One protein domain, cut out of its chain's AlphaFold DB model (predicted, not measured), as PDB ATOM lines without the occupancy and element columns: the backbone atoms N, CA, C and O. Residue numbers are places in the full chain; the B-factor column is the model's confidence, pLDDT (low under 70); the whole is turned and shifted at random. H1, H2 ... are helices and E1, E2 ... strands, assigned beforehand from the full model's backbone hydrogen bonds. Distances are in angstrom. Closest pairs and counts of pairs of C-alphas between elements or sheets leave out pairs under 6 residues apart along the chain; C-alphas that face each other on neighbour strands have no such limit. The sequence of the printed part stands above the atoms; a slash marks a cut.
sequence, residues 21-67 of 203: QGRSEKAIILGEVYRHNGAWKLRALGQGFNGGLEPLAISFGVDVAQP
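Overview. This is residues 21 to 67 of the 203 residues of the protein "VWA domain-containing protein" of Escherichia coli (UniProt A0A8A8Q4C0). A long two-stranded hairpin, E1 and E2, makes the longest axis, and its turn end, residues 35 to 40, sticks out free. Near the hairpin's other end sits one short helix, H1; residues 21 to 26 run away from that end to one side, while H1 and the tail after it, residues 60 to 67, lie to the other. The printed part has 47 residues, with two named strands and then one named helix along the chain; the sheet, in the order E1 - E2, is antiparallel, and the class is mixed, helices and strands. The whole is loose, with a radius of gyration of the C-alphas of 13.4 A, and flat, spanning 40 by 30 by 10 A.

Arrangement. E1, residues 27 to 36, and E2, residues 39 to 49, are antiparallel neighbours and form a hairpin, with 160 degrees between their directions. N 29 and O 47, 2.8 A apart, and N 41 and O 34, 2.8 A apart, are within hydrogen-bond range. E2 bends by 57 degrees at residue 46. The closest C-alphas of E1 and H1, residues 53 to 59, are those of Ala 27 and Leu 53, 5.7 A apart. Those of E2 and H1 are Phe 49 and Leu 56, 6.5 A apart. In H1 every O i to N i+4 pair is within hydrogen-bond range.

Along the chain. E1 begins at C-alpha 27, (285.782, 236.134, 207.277), and measures 26.6 A from first to last C-alpha. E2, from Ala 39 to Phe 49, measures 29.0 A. H1, from Leu 53 to Ser 59, measures 9.9 A and ends at C-alpha 59, (282.227, 242.610, 197.098).

Size, cuts and confidence. The two C-alphas farthest apart are those of Asn 37 and Pro 67, 40.9 A. The printed part has no cut. The links E1 to E2 and E2 to H1 are tight. The mean pLDDT of the printed part is 84.8; residues 66 to 67 are under 70.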
ATOM      1  N   GLN A  21     285.210 224.532 211.646       82.25
ATOM      2  CA  GLN A  21     286.330 223.635 211.867       82.25
ATOM      3  C   GLN A  21     286.991 223.236 210.537       82.25
ATOM      4  O   GLN A  21     286.334 222.772 209.612       82.25
ATOM      5  N   GLY A  22     288.309 223.433 210.434       77.56
ATOM      6  CA  GLY A  22     289.088 223.094 209.233       77.56
ATOM      7  C   GLY A  22     288.946 224.074 208.061       77.56
ATOM      8  O   GLY A  22     289.550 223.853 207.015       77.56
ATOM      9  N   ARG A  23     288.185 225.159 208.233       83.00
ATOM     10  CA  ARG A  23     288.015 226.216 207.229       83.00
ATOM     11  C   ARG A  23     289.242 227.128 207.163       83.00
ATOM     12  O   ARG A  23     289.843 227.436 208.193       83.00
ATOM     13  N   SER A  24     289.625 227.545 205.956       82.69
ATOM     14  CA  SER A  24     290.747 228.476 205.724       82.69
ATOM     15  C   SER A  24     290.297 229.931 205.595       82.69
ATOM     16  O   SER A  24     291.127 230.834 205.480       82.69
ATOM     17  N   GLU A  25     288.987 230.167 205.594       85.00
ATOM     18  CA  GLU A  25     288.401 231.489 205.440       85.00
ATOM     19  C   GLU A  25     288.625 232.372 206.675       85.00
ATOM     20  O   GLU A  25     288.421 231.952 207.813       85.00
ATOM     21  N   LYS A  26     289.024 233.629 206.444       85.31
ATOM     22  CA  LYS A  26     289.313 234.621 207.497       85.31
ATOM     23  C   LYS A  26     288.110 235.502 207.848       85.31
ATOM     24  O   LYS A  26     288.151 236.231 208.833       85.31
ATOM     25  N   ALA A  27     287.058 235.468 207.034       87.38
ATOM     26  CA  ALA A  27     285.782 236.134 207.277       87.38
ATOM     27  C   ALA A  27     284.632 235.279 206.726       87.38
ATOM     28  O   ALA A  27     284.844 234.471 205.820       87.38
ATOM     29  N   ILE A  28     283.421 235.448 207.263       87.88
ATOM     30  CA  ILE A  28     282.231 234.692 206.851       87.88
ATOM     31  C   ILE A  28     280.972 235.564 206.912       87.88
ATOM     32  O   ILE A  28     280.767 236.301 207.875       87.88
ATOM     33  N   ILE A  29     280.106 235.451 205.903       88.69
ATOM     34  CA  ILE A  29     278.728 235.950 205.947       88.69
ATOM     35  C   ILE A  29     277.854 234.835 206.506       88.69
ATOM     36  O   ILE A  29     277.618 233.819 205.850       88.69
ATOM     37  N   LEU A  30     277.351 235.025 207.721       88.75
ATOM     38  CA  LEU A  30     276.458 234.055 208.352       88.75
ATOM     39  C   LEU A  30     275.038 234.127 207.759       88.75
ATOM     40  O   LEU A  30     274.430 233.092 207.490       88.75
ATOM     41  N   GLY A  31     274.541 235.328 207.457       87.81
ATOM     42  CA  GLY A  31     273.267 235.513 206.771       87.81
ATOM     43  C   GLY A  31     272.982 236.959 206.378       87.81
ATOM     44  O   GLY A  31     273.656 237.885 206.821       87.81
ATOM     45  N   GLU A  32     271.961 237.130 205.545       88.69
ATOM     46  CA  GLU A  32     271.469 238.406 205.032       88.69
ATOM     47  C   GLU A  32     270.049 238.668 205.525       88.69
ATOM     48  O   GLU A  32     269.174 237.801 205.441       88.69
ATOM     49  N   VAL A  33     269.801 239.893 205.981       89.19
ATOM     50  CA  VAL A  33     268.459 240.392 206.287       89.19
ATOM     51  C   VAL A  33     268.040 241.330 205.160       89.19
ATOM     52  O   VAL A  33     268.696 242.338 204.915       89.19
ATOM     53  N   TYR A  34     266.953 241.008 204.464       90.44
ATOM     54  CA  TYR A  34     266.470 241.783 203.318       90.44
ATOM     55  C   TYR A  34     264.954 241.956 203.354       90.44
ATOM     56  O   TYR A  34     264.236 241.233 204.045       90.44
ATOM     57  N   ARG A  35     264.444 242.931 202.597       92.69
ATOM     58  CA  ARG A  35     263.006 243.202 202.489       92.69
ATOM     59  C   ARG A  35     262.474 242.703 201.150       92.69
ATOM     60  O   ARG A  35     263.022 243.032 200.105       92.69
ATOM     61  N   HIS A  36     261.396 241.928 201.175       91.38
ATOM     62  CA  HIS A  36     260.756 241.368 199.984       91.38
ATOM     63  C   HIS A  36     259.237 241.480 200.106       91.38
ATOM     64  O   HIS A  36     258.647 240.918 201.029       91.38
ATOM     65  N   ASN A  37     258.596 242.176 199.163       92.31
ATOM     66  CA  ASN A  37     257.154 242.463 199.172       92.31
ATOM     67  C   ASN A  37     256.670 243.054 200.509       92.31
ATOM     68  O   ASN A  37     255.680 242.613 201.083       92.31
ATOM     69  N   GLY A  38     257.415 244.021 201.048       92.81
ATOM     70  CA  GLY A  38     257.074 244.703 202.300       92.81
ATOM     71  C   GLY A  38     257.445 243.949 203.583       92.81
ATOM     72  O   GLY A  38     257.576 244.606 204.617       92.81
ATOM     73  N   ALA A  39     257.711 242.641 203.515       90.25
ATOM     74  CA  ALA A  39     258.100 241.811 204.656       90.25
ATOM     75  C   ALA A  39     259.626 241.677 204.795       90.25
ATOM     76  O   ALA A  39     260.344 241.586 203.797       90.25
ATOM     77  N   TRP A  40     260.115 241.637 206.034       87.81
ATOM     78  CA  TRP A  40     261.503 241.289 206.341       87.81
ATOM     79  C   TRP A  40     261.721 239.782 206.193       87.81
ATOM     80  O   TRP A  40     260.878 238.982 206.593       87.81
ATOM     81  N   LYS A  41     262.857 239.399 205.614       86.12
ATOM     82  CA  LYS A  41     263.285 238.015 205.422       86.12
ATOM     83  C   LYS A  41     264.740 237.864 205.844       86.12
ATOM     84  O   LYS A  41     265.544 238.769 205.639       86.12
ATOM     85  N   LEU A  42     265.064 236.699 206.392       86.62
ATOM     86  CA  LEU A  42     266.427 236.271 206.695       86.62
ATOM     87  C   LEU A  42     266.823 235.166 205.706       86.62
ATOM     88  O   LEU A  42     266.032 234.258 205.445       86.62
ATOM     89  N   ARG A  43     268.037 235.230 205.161       86.88
ATOM     90  CA  ARG A  43     268.662 234.160 204.373       86.88
ATOM     91  C   ARG A  43     269.970 233.759 205.042       86.88
ATOM     92  O   ARG A  43     270.861 234.588 205.168       86.88
ATOM     93  N   ALA A  44     270.098 232.497 205.436       88.00
ATOM     94  CA  ALA A  44     271.372 231.942 205.885       88.00
ATOM     95  C   ALA A  44     272.264 231.616 204.675       88.00
ATOM     96  O   ALA A  44     271.763 231.096 203.677       88.00
ATOM     97  N   LEU A  45     273.559 231.939 204.750       85.38
ATOM     98  CA  LEU A  45     274.507 231.767 203.636       85.38
ATOM     99  C   LEU A  45     275.715 230.911 204.023       85.38
ATOM    100  O   LEU A  45     276.031 229.950 203.331       85.38
ATOM    101  N   GLY A  46     276.409 231.262 205.111       84.69
ATOM    102  CA  GLY A  46     277.661 230.605 205.504       84.69
ATOM    103  C   GLY A  46     278.828 230.827 204.526       84.69
ATOM    104  O   GLY A  46     279.778 230.035 204.509       84.69
ATOM    105  N   GLN A  47     278.769 231.880 203.705       87.06
ATOM    106  CA  GLN A  47     279.754 232.160 202.657       87.06
ATOM    107  C   GLN A  47     281.057 232.688 203.259       87.06
ATOM    108  O   GLN A  47     281.072 233.744 203.886       87.06
ATOM    109  N   GLY A  48     282.153 231.959 203.055       86.88
ATOM    110  CA  GLY A  48     283.471 232.327 203.563       86.88
ATOM    111  C   GLY A  48     284.301 233.145 202.569       86.88
ATOM    112  O   GLY A  48     284.143 233.029 201.355       86.88
ATOM    113  N   PHE A  49     285.219 233.951 203.100       87.06
ATOM    114  CA  PHE A  49     286.161 234.783 202.355       87.06
ATOM    115  C   PHE A  49     287.594 234.492 202.816       87.06
ATOM    116  O   PHE A  49     287.992 234.818 203.937       87.06
ATOM    117  N   ASN A  50     288.399 233.895 201.929       83.88
ATOM    118  CA  ASN A  50     289.801 233.549 202.208       83.88
ATOM    119  C   ASN A  50     290.681 234.781 202.487       83.88
ATOM    120  O   ASN A  50     291.562 234.726 203.344       83.88
ATOM    121  N   GLY A  51     290.430 235.908 201.812       80.19
ATOM    122  CA  GLY A  51     291.183 237.150 202.032       80.19
ATOM    123  C   GLY A  51     290.688 238.005 203.206       80.19
ATOM    124  O   GLY A  51     291.214 239.090 203.415       80.19
ATOM    125  N   GLY A  52     289.713 237.539 203.994       84.56
ATOM    126  CA  GLY A  52     289.217 238.257 205.173       84.56
ATOM    127  C   GLY A  52     288.191 239.344 204.856       84.56
ATOM    128  O   GLY A  52     287.415 239.219 203.910       84.56
ATOM    129  N   LEU A  53     288.152 240.387 205.690       85.00
ATOM    130  CA  LEU A  53     287.141 241.448 205.613       85.00
ATOM    131  C   LEU A  53     287.302 242.359 204.389       85.00
ATOM    132  O   LEU A  53     286.319 242.932 203.939       85.00
ATOM    133  N   GLU A  54     288.504 242.476 203.835       82.38
ATOM    134  CA  GLU A  54     288.782 243.328 202.675       82.38
ATOM    135  C   GLU A  54     288.054 242.861 201.397       82.38
ATOM    136  O   GLU A  54     287.233 243.621 200.881       82.38
ATOM    137  N   PRO A  55     288.226 241.618 200.896       82.94
ATOM    138  CA  PRO A  55     287.474 241.151 199.728       82.94
ATOM    139  C   PRO A  55     285.969 241.048 199.994       82.94
ATOM    140  O   PRO A  55     285.175 241.188 199.066       82.94
ATOM    141  N   LEU A  56     285.568 240.829 201.253       86.69
ATOM    142  CA  LEU A  56     284.170 240.912 201.666       86.69
ATOM    143  C   LEU A  56     283.637 242.333 201.435       86.69
ATOM    144  O   LEU A  56     282.652 242.500 200.726       86.69
ATOM    145  N   ALA A  57     284.296 243.355 201.979       86.25
ATOM    146  CA  ALA A  57     283.891 244.752 201.847       86.25
ATOM    147  C   ALA A  57     283.849 245.203 200.375       86.25
ATOM    148  O   ALA A  57     282.847 245.768 199.931       86.25
ATOM    149  N   ILE A  58     284.874 244.850 199.591       86.94
ATOM    150  CA  ILE A  58     284.946 245.158 198.154       86.94
ATOM    151  C   ILE A  58     283.782 244.508 197.386       86.94
ATOM    152  O   ILE A  58     283.208 245.140 196.501       86.94
ATOM    153  N   SER A  59     283.368 243.283 197.745       82.69
ATOM    154  CA  SER A  59     282.227 242.610 197.098       82.69
ATOM    155  C   SER A  59     280.888 243.341 197.277       82.69
ATOM    156  O   SER A  59     280.001 243.196 196.438       82.69
ATOM    157  N   PHE A  60     280.766 244.177 198.316       84.12
ATOM    158  CA  PHE A  60     279.606 245.041 198.567       84.12
ATOM    159  C   PHE A  60     279.822 246.497 198.113       84.12
ATOM    160  O   PHE A  60     279.003 247.363 198.418       84.12
ATOM    161  N   GLY A  61     280.898 246.777 197.369       81.12
ATOM    162  CA  GLY A  61     281.197 248.107 196.834       81.12
ATOM    163  C   GLY A  61     281.765 249.093 197.858       81.12
ATOM    164  O   GLY A  61     281.739 250.298 197.612       81.12
ATOM    165  N   VAL A  62     282.261 248.612 199.001       86.12
ATOM    166  CA  VAL A  62     282.975 249.449 199.971       86.12
ATOM    167  C   VAL A  62     284.399 249.670 199.475       86.12
ATOM    168  O   VAL A  62     285.132 248.709 199.238       86.12
ATOM    169  N   ASP A  63     284.792 250.936 199.343       82.38
ATOM    170  CA  ASP A  63     286.176 251.310 199.068       82.38
ATOM    171  C   ASP A  63     287.012 251.124 200.340       82.38
ATOM    172  O   ASP A  63     286.739 251.733 201.380       82.38
ATOM    173  N   VAL A  64     287.995 250.227 200.283       78.38
ATOM    174  CA  VAL A  64     288.875 249.925 201.412       78.38
ATOM    175  C   VAL A  64     290.182 250.665 201.187       78.38
ATOM    176  O   VAL A  64     290.941 250.345 200.275       78.38
ATOM    177  N   ALA A  65     290.460 251.651 202.040       77.44
ATOM    178  CA  ALA A  65     291.749 252.321 202.029       77.44
ATOM    179  C   ALA A  65     292.855 251.294 202.300       77.44
ATOM    180  O   ALA A  65     292.839 250.603 203.323       77.44
ATOM    181  N   GLN A  66     293.819 251.201 201.385       68.44
ATOM    182  CA  GLN A  66     294.966 250.326 201.566       68.44
ATOM    183  C   GLN A  66     295.763 250.828 202.780       68.44
ATOM    184  O   GLN A  66     296.125 252.012 202.807       68.44
ATOM    185  N   PRO A  67     296.024 249.988 203.799       57.59
ATOM    186  CA  PRO A  67     296.879 250.398 204.898       57.59
ATOM    187  C   PRO A  67     298.228 250.797 204.302       57.59
ATOM    188  O   PRO A  67     298.814 250.050 203.513       57.59
TER     189      PRO A  67